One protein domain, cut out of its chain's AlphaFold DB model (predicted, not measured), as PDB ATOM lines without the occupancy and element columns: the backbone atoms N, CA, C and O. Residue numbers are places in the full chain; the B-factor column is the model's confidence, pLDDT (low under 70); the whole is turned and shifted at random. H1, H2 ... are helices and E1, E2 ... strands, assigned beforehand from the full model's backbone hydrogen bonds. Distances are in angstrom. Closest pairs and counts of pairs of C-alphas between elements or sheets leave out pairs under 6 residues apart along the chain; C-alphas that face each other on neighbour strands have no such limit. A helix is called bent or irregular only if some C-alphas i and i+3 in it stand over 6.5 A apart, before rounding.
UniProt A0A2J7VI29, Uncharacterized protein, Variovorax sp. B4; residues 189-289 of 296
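Overview. This is residues 189 to 289 of the 296 residues of an uncharacterized protein of Variovorax sp. B4 (UniProt A0A2J7VI29). A small slab of three antiparallel strands has helices H3 and H4 over one face, with H1 beside the strands on that same face and no named helix on the other face. The longest helix, H2, lies beyond H1, off the sheet, at one end of the longest axis; short H5 lies beyond H4, toward the other end. The printed part has 101 residues, with named elements in the order E1, E2, H1, H2, H3, H4, H5, E3; the sheet runs E2, E1, E3, and the class is mixed, helices and strands. The whole is compact, with a radius of gyration of the C-alphas of 13.4 A and spans of 38 by 27 by 25 A.

Along the chain. The inner strand E1, residues 189 to 194, begins with C-alpha 189 at (-73.562, -61.564, 59.236) and is 16.2 A long. The edge strands are E2, residues 200 to 204, 13.6 A, and E3, residues 284 to 289, 16.7 A, ending with C-alpha 289 at (-74.297, -57.232, 57.873). H3 spans residues 240 to 247, 10.2 A; H4 residues 252 to 261, 14.3 A; H1 residues 205 to 212, 10.3 A. H2, residues 222 to 236, is 19.9 A long, beginning with C-alpha 222 at (-70.077, -84.595, 58.154); it is irregular, with C-alphas 230 and 233 7.1 A apart. H5 is residues 272 to 275, 5.3 A.

Arrangement. E1 and E2 form a hairpin, antiparallel at 155 degrees, with N 191 and O 203 2.8 A apart. E1 and E3 are antiparallel at 153 degrees; N 192 and O 286 are 2.9 A apart. H3 and H4 make two layers with the sheet, that is, helices on one face. H3, at a height of 9.5 A, is over E3 and runs across the strands; its closest C-alphas to E3 are those of Ile 240 and Leu 287, 6.0 A. H4, at a height of 8.2 A, is over E2 and stands up from the sheet; C-alphas Leu 203 and Ala 259 are the closest, 4.8 A. H1 is on the same face, over none of the strands. H1 touches H2, closest C-alphas Ala 209 and Ile 228, 6.3 A, at a steep tilt of 58 degrees, opposite ways. H2 and H3 touch only at the corner, closest C-alphas Phe 236 and Val 243, 5.2 A. H5 touches H4, closest C-alphas Thr 253 and Lys 275, 5.4 A. Every O i to N i+4 pair is within hydrogen-bond range in H1, H3 and H4, and 9 of 11 in H2; H5 is too short for such a pair.

Size, cuts and confidence. The C-alphas farthest apart, Asn 197 and Glu 222, are 39.9 A apart. The printed part has no cut and no long link. Mean pLDDT of the printed part is 80.7; it is under 70 at residues 215 to 219, 260 to 278 and 289.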
ATOM      1  N   SER A 189     -72.395 -61.983  58.469       84.94
ATOM      2  CA  SER A 189     -73.562 -61.564  59.236       84.94
ATOM      3  C   SER A 189     -73.438 -61.997  60.692       84.94
ATOM      4  O   SER A 189     -72.983 -63.102  61.007       84.94
ATOM      5  N   GLU A 190     -73.903 -61.137  61.589       88.00
ATOM      6  CA  GLU A 190     -73.875 -61.382  63.027       88.00
ATOM      7  C   GLU A 190     -75.257 -61.175  63.635       88.00
ATOM      8  O   GLU A 190     -76.049 -60.337  63.195       88.00
ATOM      9  N   LEU A 191     -75.530 -61.957  64.675       91.19
ATOM     10  CA  LEU A 191     -76.653 -61.748  65.566       91.19
ATOM     11  C   LEU A 191     -76.210 -60.796  66.682       91.19
ATOM     12  O   LEU A 191     -75.546 -61.209  67.637       91.19
ATOM     13  N   GLU A 192     -76.570 -59.522  66.545       89.38
ATOM     14  CA  GLU A 192     -76.433 -58.529  67.608       89.38
ATOM     15  C   GLU A 192     -77.540 -58.778  68.640       89.38
ATOM     16  O   GLU A 192     -78.703 -58.977  68.278       89.38
ATOM     17  N   PHE A 193     -77.194 -58.773  69.926       87.69
ATOM     18  CA  PHE A 193     -78.161 -58.838  71.015       87.69
ATOM     19  C   PHE A 193     -77.948 -57.687  71.991       87.69
ATOM     20  O   PHE A 193     -76.823 -57.395  72.401       87.69
ATOM     21  N   THR A 194     -79.044 -57.056  72.397       86.69
ATOM     22  CA  THR A 194     -79.045 -55.980  73.389       86.69
ATOM     23  C   THR A 194     -79.720 -56.468  74.657       86.69
ATOM     24  O   THR A 194     -80.885 -56.866  74.654       86.69
ATOM     25  N   HIS A 195     -78.980 -56.440  75.757       83.62
ATOM     26  CA  HIS A 195     -79.470 -56.785  77.081       83.62
ATOM     27  C   HIS A 195     -80.133 -55.567  77.755       83.62
ATOM     28  O   HIS A 195     -79.700 -54.438  77.522       83.62
ATOM     29  N   PRO A 196     -81.129 -55.753  78.648       82.19
ATOM     30  CA  PRO A 196     -81.820 -54.646  79.326       82.19
ATOM     31  C   PRO A 196     -80.933 -53.658  80.093       82.19
ATOM     32  O   PRO A 196     -81.338 -52.526  80.335       82.19
ATOM     33  N   ASN A 197     -79.725 -54.066  80.488       76.19
ATOM     34  CA  ASN A 197     -78.750 -53.187  81.148       76.19
ATOM     35  C   ASN A 197     -77.943 -52.318  80.160       76.19
ATOM     36  O   ASN A 197     -76.995 -51.661  80.581       76.19
ATOM     37  N   GLY A 198     -78.281 -52.344  78.868       76.12
ATOM     38  CA  GLY A 198     -77.594 -51.606  77.810       76.12
ATOM     39  C   GLY A 198     -76.385 -52.327  77.212       76.12
ATOM     40  O   GLY A 198     -75.759 -51.784  76.308       76.12
ATOM     41  N   TYR A 199     -76.051 -53.535  77.677       76.81
ATOM     42  CA  TYR A 199     -74.974 -54.322  77.078       76.81
ATOM     43  C   TYR A 199     -75.351 -54.766  75.662       76.81
ATOM     44  O   TYR A 199     -76.440 -55.303  75.454       76.81
ATOM     45  N   ILE A 200     -74.429 -54.596  74.715       78.31
ATOM     46  CA  ILE A 200     -74.562 -55.068  73.337       78.31
ATOM     47  C   ILE A 200     -73.462 -56.095  73.082       78.31
ATOM     48  O   ILE A 200     -72.289 -55.828  73.336       78.31
ATOM     49  N   GLY A 201     -73.848 -57.271  72.596       78.00
ATOM     50  CA  GLY A 201     -72.924 -58.296  72.128       78.00
ATOM     51  C   GLY A 201     -73.273 -58.733  70.713       78.00
ATOM     52  O   GLY A 201     -74.385 -58.506  70.244       78.00
ATOM     53  N   CYS A 202     -72.323 -59.368  70.038       81.44
ATOM     54  CA  CYS A 202     -72.514 -59.934  68.708       81.44
ATOM     55  C   CYS A 202     -72.058 -61.392  68.698       81.44
ATOM     56  O   CYS A 202     -71.094 -61.758  69.373       81.44
ATOM     57  N   LEU A 203     -72.763 -62.226  67.939       83.50
ATOM     58  CA  LEU A 203     -72.374 -63.602  67.655       83.50
ATOM     59  C   LEU A 203     -72.421 -63.816  66.137       83.50
ATOM     60  O   LEU A 203     -73.507 -63.701  65.564       83.50
ATOM     61  N   PRO A 204     -71.297 -64.148  65.478       86.50
ATOM     62  CA  PRO A 204     -71.315 -64.526  64.068       86.50
ATOM     63  C   PRO A 204     -72.325 -65.646  63.814       86.50
ATOM     64  O   PRO A 204     -72.373 -66.618  64.577       86.50
ATOM     65  N   LEU A 205     -73.128 -65.530  62.751       89.12
ATOM     66  CA  LEU A 205     -74.146 -66.544  62.445       89.12
ATOM     67  C   LEU A 205     -73.525 -67.922  62.232       89.12
ATOM     68  O   LEU A 205     -74.111 -68.932  62.606       89.12
ATOM     69  N   GLU A 206     -72.311 -67.971  61.704       87.12
ATOM     70  CA  GLU A 206     -71.547 -69.205  61.604       87.12
ATOM     71  C   GLU A 206     -71.325 -69.887  62.962       87.12
ATOM     72  O   GLU A 206     -71.629 -71.069  63.120       87.12
ATOM     73  N   ASN A 207     -70.877 -69.137  63.970       85.44
ATOM     74  CA  ASN A 207     -70.671 -69.679  65.310       85.44
ATOM     75  C   ASN A 207     -71.993 -70.149  65.925       85.44
ATOM     76  O   ASN A 207     -72.042 -71.195  66.574       85.44
ATOM     77  N   LEU A 208     -73.081 -69.407  65.687       90.25
ATOM     78  CA  LEU A 208     -74.417 -69.832  66.097       90.25
ATOM     79  C   LEU A 208     -74.820 -71.151  65.420       90.25
ATOM     80  O   LEU A 208     -75.370 -72.032  66.081       90.25
ATOM     81  N   ALA A 209     -74.523 -71.324  64.131       91.31
ATOM     82  CA  ALA A 209     -74.818 -72.560  63.418       91.31
ATOM     83  C   ALA A 209     -74.061 -73.759  63.998       91.31
ATOM     84  O   ALA A 209     -74.665 -74.809  64.208       91.31
ATOM     85  N   TYR A 210     -72.782 -73.586  64.337       88.19
ATOM     86  CA  TYR A 210     -71.983 -74.628  64.989       88.19
ATOM     87  C   TYR A 210     -72.545 -75.028  66.354       88.19
ATOM     88  O   TYR A 210     -72.634 -76.216  66.672       88.19
ATOM     89  N   MET A 211     -73.006 -74.053  67.138       88.31
ATOM     90  CA  MET A 211     -73.684 -74.334  68.402       88.31
ATOM     91  C   MET A 211     -74.977 -75.131  68.197       88.31
ATOM     92  O   MET A 211     -75.222 -76.107  68.905       88.31
ATOM     93  N   LEU A 212     -75.799 -74.737  67.221       90.81
ATOM     94  CA  LEU A 212     -77.077 -75.389  66.919       90.81
ATOM     95  C   LEU A 212     -76.902 -76.795  66.337       90.81
ATOM     96  O   LEU A 212     -77.744 -77.663  66.560       90.81
ATOM     97  N   SER A 213     -75.799 -77.053  65.637       88.81
ATOM     98  CA  SER A 213     -75.451 -78.392  65.162       88.81
ATOM     99  C   SER A 213     -74.799 -79.267  66.235       88.81
ATOM    100  O   SER A 213     -74.453 -80.407  65.937       88.81
ATOM    101  N   SER A 214     -74.607 -78.752  67.460       79.19
ATOM    102  CA  SER A 214     -73.817 -79.398  68.521       79.19
ATOM    103  C   SER A 214     -72.390 -79.759  68.080       79.19
ATOM    104  O   SER A 214     -71.820 -80.739  68.554       79.19
ATOM    105  N   ALA A 215     -71.823 -78.992  67.144       67.94
ATOM    106  CA  ALA A 215     -70.468 -79.206  66.655       67.94
ATOM    107  C   ALA A 215     -69.462 -78.403  67.476       67.94
ATOM    108  O   ALA A 215     -69.720 -77.261  67.868       67.94
ATOM    109  N   ASP A 216     -68.283 -78.984  67.681       62.91
ATOM    110  CA  ASP A 216     -67.134 -78.203  68.112       62.91
ATOM    111  C   ASP A 216     -66.657 -77.331  66.939       62.91
ATOM    112  O   ASP A 216     -66.618 -77.780  65.792       62.91
ATOM    113  N   HIS A 217     -66.281 -76.081  67.216       54.50
ATOM    114  CA  HIS A 217     -65.825 -75.126  66.200       54.50
ATOM    115  C   HIS A 217     -64.570 -75.617  65.460       54.50
ATOM    116  O   HIS A 217     -64.332 -75.221  64.313       54.50
ATOM    117  N   PHE A 218     -63.789 -76.490  66.097       51.00
ATOM    118  CA  PHE A 218     -62.551 -77.042  65.548       51.00
ATOM    119  C   PHE A 218     -62.738 -78.407  64.866       51.00
ATOM    120  O   PHE A 218     -61.931 -78.769  64.014       51.00
ATOM    121  N   HIS A 219     -63.825 -79.130  65.165       61.34
ATOM    122  CA  HIS A 219     -64.066 -80.490  64.676       61.34
ATOM    123  C   HIS A 219     -65.528 -80.675  64.238       61.34
ATOM    124  O   HIS A 219     -66.373 -81.182  64.977       61.34
ATOM    125  N   LEU A 220     -65.825 -80.260  63.006       70.00
ATOM    126  CA  LEU A 220     -67.131 -80.462  62.379       70.00
ATOM    127  C   LEU A 220     -67.233 -81.874  61.802       70.00
ATOM    128  O   LEU A 220     -66.457 -82.251  60.931       70.00
ATOM    129  N   SER A 221     -68.213 -82.647  62.267       81.50
ATOM    130  CA  SER A 221     -68.566 -83.918  61.628       81.50
ATOM    131  C   SER A 221     -69.336 -83.681  60.325       81.50
ATOM    132  O   SER A 221     -70.046 -82.682  60.195       81.50
ATOM    133  N   GLU A 222     -69.276 -84.634  59.390       84.31
ATOM    134  CA  GLU A 222     -70.077 -84.595  58.154       84.31
ATOM    135  C   GLU A 222     -71.575 -84.420  58.448       84.31
ATOM    136  O   GLU A 222     -72.259 -83.638  57.791       84.31
ATOM    137  N   THR A 223     -72.083 -85.076  59.497       87.56
ATOM    138  CA  THR A 223     -73.475 -84.935  59.951       87.56
ATOM    139  C   THR A 223     -73.797 -83.504  60.379       87.56
ATOM    140  O   THR A 223     -74.864 -82.986  60.046       87.56
ATOM    141  N   ALA A 224     -72.887 -82.846  61.106       88.38
ATOM    142  CA  ALA A 224     -73.072 -81.457  61.507       88.38
ATOM    143  C   ALA A 224     -73.041 -80.519  60.295       88.38
ATOM    144  O   ALA A 224     -73.921 -79.669  60.177       88.38
ATOM    145  N   MET A 225     -72.094 -80.708  59.370       89.12
ATOM    146  CA  MET A 225     -72.021 -79.925  58.130       89.12
ATOM    147  C   MET A 225     -73.301 -80.072  57.298       89.12
ATOM    148  O   MET A 225     -73.895 -79.068  56.908       89.12
ATOM    149  N   ALA A 226     -73.791 -81.302  57.121       90.81
ATOM    150  CA  ALA A 226     -75.034 -81.572  56.405       90.81
ATOM    151  C   ALA A 226     -76.250 -80.923  57.087       90.81
ATOM    152  O   ALA A 226     -77.121 -80.374  56.409       90.81
ATOM    153  N   HIS A 227     -76.320 -80.942  58.423       94.25
ATOM    154  CA  HIS A 227     -77.398 -80.287  59.169       94.25
ATOM    155  C   HIS A 227     -77.338 -78.755  59.046       94.25
ATOM    156  O   HIS A 227     -78.371 -78.106  58.857       94.25
ATOM    157  N   ILE A 228     -76.135 -78.177  59.094       94.69
ATOM    158  CA  ILE A 228     -75.928 -76.742  58.885       94.69
ATOM    159  C   ILE A 228     -76.419 -76.336  57.495       94.69
ATOM    160  O   ILE A 228     -77.225 -75.414  57.371       94.69
ATOM    161  N   GLU A 229     -75.983 -77.062  56.469       95.44
ATOM    162  CA  GLU A 229     -76.284 -76.768  55.071       95.44
ATOM    163  C   GLU A 229     -77.766 -76.949  54.722       95.44
ATOM    164  O   GLU A 229     -78.347 -76.108  54.037       95.44
ATOM    165  N   SER A 230     -78.399 -78.016  55.214       95.81
ATOM    166  CA  SER A 230     -79.770 -78.368  54.819       95.81
ATOM    167  C   SER A 230     -80.866 -77.759  55.695       95.81
ATOM    168  O   SER A 230     -82.003 -77.645  55.236       95.81
ATOM    169  N   VAL A 231     -80.560 -77.357  56.935       95.75
ATOM    170  CA  VAL A 231     -81.576 -76.905  57.902       95.75
ATOM    171  C   VAL A 231     -81.256 -75.531  58.469       95.75
ATOM    172  O   VAL A 231     -82.083 -74.619  58.369       95.75
ATOM    173  N   ILE A 232     -80.077 -75.365  59.073       96.69
ATOM    174  CA  ILE A 232     -79.774 -74.170  59.872       96.69
ATOM    175  C   ILE A 232     -79.627 -72.938  58.980       96.69
ATOM    176  O   ILE A 232     -80.336 -71.952  59.173       96.69
ATOM    177  N   VAL A 233     -78.750 -72.986  57.977       96.38
ATOM    178  CA  VAL A 233     -78.480 -71.813  57.134       96.38
ATOM    179  C   VAL A 233     -79.681 -71.435  56.256       96.38
ATOM    180  O   VAL A 233     -79.999 -70.245  56.185       96.38
ATOM    181  N   PRO A 234     -80.436 -72.377  55.653       97.31
ATOM    182  CA  PRO A 234     -81.714 -72.054  55.019       97.31
ATOM    183  C   PRO A 234     -82.695 -71.358  55.970       97.31
ATOM    184  O   PRO A 234     -83.354 -70.401  55.570       97.31
ATOM    185  N   SER A 235     -82.747 -71.778  57.239       96.69
ATOM    186  CA  SER A 235     -83.581 -71.125  58.253       96.69
ATOM    187  C   SER A 235     -83.091 -69.712  58.578       96.69
ATOM    188  O   SER A 235     -83.910 -68.809  58.725       96.69
ATOM    189  N   PHE A 236     -81.778 -69.477  58.633       96.56
ATOM    190  CA  PHE A 236     -81.233 -68.130  58.831       96.56
ATOM    191  C   PHE A 236     -81.624 -67.171  57.704       96.56
ATOM    192  O   PHE A 236     -81.965 -66.019  57.972       96.56
ATOM    193  N   ARG A 237     -81.669 -67.655  56.457       95.38
ATOM    194  CA  ARG A 237     -82.109 -66.862  55.297       95.38
ATOM    195  C   ARG A 237     -83.580 -66.450  55.348       95.38
ATOM    196  O   ARG A 237     -83.970 -65.537  54.629       95.38
ATOM    197  N   MET A 238     -84.396 -67.072  56.203       95.81
ATOM    198  CA  MET A 238     -85.780 -66.642  56.427       95.81
ATOM    199  C   MET A 238     -85.873 -65.336  57.234       95.81
ATOM    200  O   MET A 238     -86.941 -64.732  57.278       95.81
ATOM    201  N   GLY A 239     -84.773 -64.885  57.848       93.31
ATOM    202  CA  GLY A 239     -84.671 -63.592  58.525       93.31
ATOM    203  C   GLY A 239     -84.554 -63.677  60.049       93.31
ATOM    204  O   GLY A 239     -84.501 -64.752  60.651       93.31
ATOM    205  N   ILE A 240     -84.505 -62.500  60.683       95.00
ATOM    206  CA  ILE A 240     -84.168 -62.328  62.108       95.00
ATOM    207  C   ILE A 240     -85.084 -63.101  63.064       95.00
ATOM    208  O   ILE A 240     -84.614 -63.614  64.079       95.00
ATOM    209  N   GLU A 241     -86.376 -63.214  62.753       95.38
ATOM    210  CA  GLU A 241     -87.339 -63.932  63.595       95.38
ATOM    211  C   GLU A 241     -86.933 -65.399  63.752       95.38
ATOM    212  O   GLU A 241     -86.853 -65.909  64.871       95.38
ATOM    213  N   ARG A 242     -86.573 -66.049  62.638       95.81
ATOM    214  CA  ARG A 242     -86.173 -67.455  62.634       95.81
ATOM    215  C   ARG A 242     -84.814 -67.664  63.292       95.81
ATOM    216  O   ARG A 242     -84.661 -68.592  64.082       95.81
ATOM    217  N   VAL A 243     -83.853 -66.778  63.027       95.69
ATOM    218  CA  VAL A 243     -82.540 -66.798  63.696       95.69
ATOM    219  C   VAL A 243     -82.708 -66.690  65.214       95.69
ATOM    220  O   VAL A 243     -82.088 -67.442  65.962       95.69
ATOM    221  N   THR A 244     -83.586 -65.794  65.669       94.44
ATOM    222  CA  THR A 244     -83.866 -65.571  67.092       94.44
ATOM    223  C   THR A 244     -84.541 -66.780  67.738       94.44
ATOM    224  O   THR A 244     -84.162 -67.178  68.838       94.44
ATOM    225  N   GLU A 245     -85.530 -67.376  67.069       94.75
ATOM    226  CA  GLU A 245     -86.199 -68.595  67.538       94.75
ATOM    227  C   GLU A 245     -85.196 -69.739  67.718       94.75
ATOM    228  O   GLU A 245     -85.171 -70.371  68.773       94.75
ATOM    229  N   MET A 246     -84.328 -69.952  66.726       95.12
ATOM    230  CA  MET A 246     -83.287 -70.975  66.794       95.12
ATOM    231  C   MET A 246     -82.266 -70.668  67.887       95.12
ATOM    232  O   MET A 246     -81.955 -71.544  68.682       95.12
ATOM    233  N   ALA A 247     -81.785 -69.426  68.006       92.50
ATOM    234  CA  ALA A 247     -80.863 -69.054  69.078       92.50
ATOM    235  C   ALA A 247     -81.435 -69.397  70.461       92.50
ATOM    236  O   ALA A 247     -80.730 -69.957  71.297       92.50
ATOM    237  N   ARG A 248     -82.734 -69.152  70.673       92.81
ATOM    238  CA  ARG A 248     -83.433 -69.441  71.933       92.81
ATOM    239  C   ARG A 248     -83.573 -70.927  72.265       92.81
ATOM    240  O   ARG A 248     -83.890 -71.234  73.412       92.81
ATOM    241  N   THR A 249     -83.309 -71.849  71.335       92.19
ATOM    242  CA  THR A 249     -83.247 -73.286  71.664       92.19
ATOM    243  C   THR A 249     -81.976 -73.653  72.431       92.19
ATOM    244  O   THR A 249     -81.898 -74.738  73.004       92.19
ATOM    245  N   LEU A 250     -80.970 -72.772  72.444       89.75
ATOM    246  CA  LEU A 250     -79.740 -72.944  73.211       89.75
ATOM    247  C   LEU A 250     -79.924 -72.470  74.657       89.75
ATOM    248  O   LEU A 250     -80.752 -71.608  74.957       89.75
ATOM    249  N   ALA A 251     -79.088 -72.978  75.562       88.50
ATOM    250  CA  ALA A 251     -78.963 -72.393  76.892       88.50
ATOM    251  C   ALA A 251     -78.322 -70.997  76.795       88.50
ATOM    252  O   ALA A 251     -77.288 -70.831  76.143       88.50
ATOM    253  N   TRP A 252     -78.888 -70.011  77.499       87.50
ATOM    254  CA  TRP A 252     -78.362 -68.640  77.539       87.50
ATOM    255  C   TRP A 252     -76.874 -68.594  77.917       87.50
ATOM    256  O   TRP A 252     -76.083 -67.891  77.292       87.50
ATOM    257  N   THR A 253     -76.466 -69.407  78.892       82.75
ATOM    258  CA  THR A 253     -75.072 -69.499  79.341       82.75
ATOM    259  C   THR A 253     -74.124 -69.947  78.231       82.75
ATOM    260  O   THR A 253     -73.037 -69.383  78.101       82.75
ATOM    261  N   ALA A 254     -74.537 -70.910  77.404       82.38
ATOM    262  CA  ALA A 254     -73.763 -71.366  76.254       82.38
ATOM    263  C   ALA A 254     -73.684 -70.275  75.175       82.38
ATOM    264  O   ALA A 254     -72.597 -69.993  74.672       82.38
ATOM    265  N   PHE A 255     -74.812 -69.620  74.875       85.94
ATOM    266  CA  PHE A 255     -74.891 -68.530  73.897       85.94
ATOM    267  C   PHE A 255     -73.961 -67.366  74.259       85.94
ATOM    268  O   PHE A 255     -73.109 -66.970  73.465       85.94
ATOM    269  N   VAL A 256     -74.065 -66.867  75.493       81.12
ATOM    270  CA  VAL A 256     -73.216 -65.776  75.986       81.12
ATOM    271  C   VAL A 256     -71.755 -66.195  75.999       81.12
ATOM    272  O   VAL A 256     -70.898 -65.431  75.573       81.12
ATOM    273  N   HIS A 257     -71.437 -67.409  76.449       77.88
ATOM    274  CA  HIS A 257     -70.051 -67.858  76.471       77.88
ATOM    275  C   HIS A 257     -69.402 -67.824  75.082       77.88
ATOM    276  O   HIS A 257     -68.264 -67.372  74.965       77.88
ATOM    277  N   GLN A 258     -70.134 -68.224  74.040       74.00
ATOM    278  CA  GLN A 258     -69.618 -68.191  72.677       74.00
ATOM    279  C   GLN A 258     -69.538 -66.774  72.104       74.00
ATOM    280  O   GLN A 258     -68.540 -66.433  71.469       74.00
ATOM    281  N   ALA A 259     -70.522 -65.916  72.387       71.00
ATOM    282  CA  ALA A 259     -70.467 -64.507  71.999       71.00
ATOM    283  C   ALA A 259     -69.229 -63.799  72.583       71.00
ATOM    284  O   ALA A 259     -68.582 -63.014  71.898       71.00
ATOM    285  N   PHE A 260     -68.838 -64.140  73.814       64.69
ATOM    286  CA  PHE A 260     -67.648 -63.587  74.471       64.69
ATOM    287  C   PHE A 260     -66.316 -64.196  74.007       64.69
ATOM    288  O   PHE A 260     -65.273 -63.587  74.226       64.69
ATOM    289  N   ARG A 261     -66.332 -65.391  73.401       60.12
ATOM    290  CA  ARG A 261     -65.151 -65.992  72.755       60.12
ATOM    291  C   ARG A 261     -64.895 -65.433  71.359       60.12
ATOM    292  O   ARG A 261     -63.787 -65.577  70.857       60.12
ATOM    293  N   SER A 262     -65.895 -64.812  70.733       54.06
ATOM    294  CA  SER A 262     -65.658 -64.018  69.531       54.06
ATOM    295  C   SER A 262     -64.805 -62.797  69.899       54.06
ATOM    296  O   SER A 262     -64.957 -62.251  70.990       54.06
ATOM    297  N   GLU A 263     -63.903 -62.364  69.014       46.91
ATOM    298  CA  GLU A 263     -62.908 -61.284  69.220       46.91
ATOM    299  C   GLU A 263     -63.504 -59.892  69.558       46.91
ATOM    300  O   GLU A 263     -62.812 -58.879  69.512       46.91
ATOM    301  N   ARG A 264     -64.803 -59.810  69.861       51.09
ATOM    302  CA  ARG A 264     -65.615 -58.588  69.870       51.09
ATOM    303  C   ARG A 264     -66.324 -58.322  71.201       51.09
ATOM    304  O   ARG A 264     -67.284 -57.557  71.240       51.09
ATOM    305  N   SER A 265     -65.871 -58.928  72.302       48.16
ATOM    306  CA  SER A 265     -66.356 -58.566  73.642       48.16
ATOM    307  C   SER A 265     -65.818 -57.185  74.050       48.16
ATOM    308  O   SER A 265     -64.598 -57.011  74.061       48.16
ATOM    309  N   PRO A 266     -66.661 -56.223  74.473       47.25
ATOM    310  CA  PRO A 266     -66.169 -54.965  75.024       47.25
ATOM    311  C   PRO A 266     -65.346 -55.224  76.293       47.25
ATOM    312  O   PRO A 266     -65.687 -56.071  77.131       47.25
ATOM    313  N   VAL A 267     -64.238 -54.498  76.428       45.97
ATOM    314  CA  VAL A 267     -63.346 -54.577  77.587       45.97
ATOM    315  C   VAL A 267     -64.056 -53.966  78.801       45.97
ATOM    316  O   VAL A 267     -64.606 -52.874  78.725       45.97
ATOM    317  N   GLY A 268     -64.039 -54.654  79.946       46.53
ATOM    318  CA  GLY A 268     -64.432 -54.062  81.235       46.53
ATOM    319  C   GLY A 268     -65.841 -54.373  81.754       46.53
ATOM    320  O   GLY A 268     -66.156 -53.979  82.877       46.53
ATOM    321  N   HIS A 269     -66.675 -55.130  81.034       55.12
ATOM    322  CA  HIS A 269     -67.945 -55.616  81.590       55.12
ATOM    323  C   HIS A 269     -67.787 -56.971  82.289       55.12
ATOM    324  O   HIS A 269     -67.319 -57.952  81.712       55.12
ATOM    325  N   ALA A 270     -68.215 -57.047  83.552       55.00
ATOM    326  CA  ALA A 270     -68.188 -58.283  84.322       55.00
ATOM    327  C   ALA A 270     -69.192 -59.307  83.757       55.00
ATOM    328  O   ALA A 270     -70.386 -59.278  84.061       55.00
ATOM    329  N   LEU A 271     -68.664 -60.268  82.993       62.25
ATOM    330  CA  LEU A 271     -69.313 -61.500  82.518       62.25
ATOM    331  C   LEU A 271     -70.197 -62.196  83.568       62.25
ATOM    332  O   LEU A 271     -71.175 -62.857  83.217       62.25
ATOM    333  N   GLY A 272     -69.849 -62.057  84.852       61.41
ATOM    334  CA  GLY A 272     -70.527 -62.706  85.972       61.41
ATOM    335  C   GLY A 272     -72.022 -62.393  86.068       61.41
ATOM    336  O   GLY A 272     -72.788 -63.286  86.410       61.41
ATOM    337  N   HIS A 273     -72.452 -61.180  85.705       64.19
ATOM    338  CA  HIS A 273     -73.873 -60.804  85.755       64.19
ATOM    339  C   HIS A 273     -74.686 -61.313  84.561       64.19
ATOM    340  O   HIS A 273     -75.893 -61.485  84.680       64.19
ATOM    341  N   LEU A 274     -74.039 -61.562  83.417       67.50
ATOM    342  CA  LEU A 274     -74.701 -62.112  82.231       67.50
ATOM    343  C   LEU A 274     -74.766 -63.644  82.304       67.50
ATOM    344  O   LEU A 274     -75.767 -64.229  81.910       67.50
ATOM    345  N   LYS A 275     -73.739 -64.301  82.858       68.44
ATOM    346  CA  LYS A 275     -73.673 -65.767  83.004       68.44
ATOM    347  C   LYS A 275     -74.534 -66.333  84.140       68.44
ATOM    348  O   LYS A 275     -74.755 -67.539  84.168       68.44
ATOM    349  N   SER A 276     -74.984 -65.504  85.080       69.25
ATOM    350  CA  SER A 276     -75.763 -65.952  86.241       69.25
ATOM    351  C   SER A 276     -77.259 -66.109  85.967       69.25
ATOM    352  O   SER A 276     -77.966 -66.640  86.822       69.25
ATOM    353  N   ALA A 277     -77.753 -65.666  84.806       69.25
ATOM    354  CA  ALA A 277     -79.154 -65.833  84.441       69.25
ATOM    355  C   ALA A 277     -79.433 -67.304  84.059       69.25
ATOM    356  O   ALA A 277     -78.837 -67.801  83.099       69.25
ATOM    357  N   PRO A 278     -80.317 -68.015  84.788       67.19
ATOM    358  CA  PRO A 278     -80.656 -69.410  84.493       67.19
ATOM    359  C   PRO A 278     -81.551 -69.554  83.251       67.19
ATOM    360  O   PRO A 278     -81.636 -70.635  82.677       67.19
ATOM    361  N   GLU A 279     -82.192 -68.464  82.826       79.25
ATOM    362  CA  GLU A 279     -83.097 -68.387  81.679       79.25
ATOM    363  C   GLU A 279     -82.698 -67.229  80.755       79.25
ATOM    364  O   GLU A 279     -81.908 -66.362  81.135       79.25
ATOM    365  N   TRP A 280     -83.260 -67.206  79.542       84.38
ATOM    366  CA  TRP A 280     -83.053 -66.112  78.596       84.38
ATOM    367  C   TRP A 280     -83.583 -64.790  79.169       84.38
ATOM    368  O   TRP A 280     -84.787 -64.673  79.411       84.38
ATOM    369  N   PRO A 281     -82.728 -63.769  79.352       84.12
ATOM    370  CA  PRO A 281     -83.199 -62.445  79.724       84.12
ATOM    371  C   PRO A 281     -84.002 -61.814  78.578       84.12
ATOM    372  O   PRO A 281     -83.976 -62.286  77.439       84.12
ATOM    373  N   ALA A 282     -84.709 -60.719  78.868       85.88
ATOM    374  CA  ALA A 282     -85.459 -59.947  77.877       85.88
ATOM    375  C   ALA A 282     -84.516 -59.192  76.917       85.88
ATOM    376  O   ALA A 282     -84.384 -57.974  76.983       85.88
ATOM    377  N   VAL A 283     -83.825 -59.934  76.056       88.06
ATOM    378  CA  VAL A 283     -82.897 -59.414  75.051       88.06
ATOM    379  C   VAL A 283     -83.627 -59.120  73.744       88.06
ATOM    380  O   VAL A 283     -84.496 -59.890  73.316       88.06
ATOM    381  N   SER A 284     -83.265 -58.016  73.097       90.88
ATOM    382  CA  SER A 284     -83.638 -57.743  71.707       90.88
ATOM    383  C   SER A 284     -82.533 -58.201  70.768       90.88
ATOM    384  O   SER A 284     -81.364 -58.177  71.148       90.88
ATOM    385  N   PHE A 285     -82.895 -58.576  69.542       92.94
ATOM    386  CA  PHE A 285     -81.945 -59.038  68.536       92.94
ATOM    387  C   PHE A 285     -82.036 -58.234  67.247       92.94
ATOM    388  O   PHE A 285     -83.118 -57.782  66.867       92.94
ATOM    389  N   ALA A 286     -80.908 -58.125  66.551       91.69
ATOM    390  CA  ALA A 286     -80.825 -57.590  65.202       91.69
ATOM    391  C   ALA A 286     -79.853 -58.430  64.362       91.69
ATOM    392  O   ALA A 286     -78.879 -58.972  64.882       91.69
ATOM    393  N   LEU A 287     -80.117 -58.522  63.057       90.25
ATOM    394  CA  LEU A 287     -79.126 -59.009  62.101       90.25
ATOM    395  C   LEU A 287     -78.333 -57.814  61.596       90.25
ATOM    396  O   LEU A 287     -78.915 -56.851  61.092       90.25
ATOM    397  N   VAL A 288     -77.015 -57.888  61.731       86.06
ATOM    398  CA  VAL A 288     -76.100 -56.868  61.225       86.06
ATOM    399  C   VAL A 288     -75.186 -57.492  60.180       86.06
ATOM    400  O   VAL A 288     -74.591 -58.544  60.399       86.06
ATOM    401  N   SER A 289     -75.119 -56.848  59.020       69.31
ATOM    402  CA  SER A 289     -74.297 -57.232  57.873       69.31
ATOM    403  C   SER A 289     -73.255 -56.142  57.650       69.31
ATOM    404  O   SER A 289     -73.373 -55.343  56.731       69.31
TER     405      SER A 289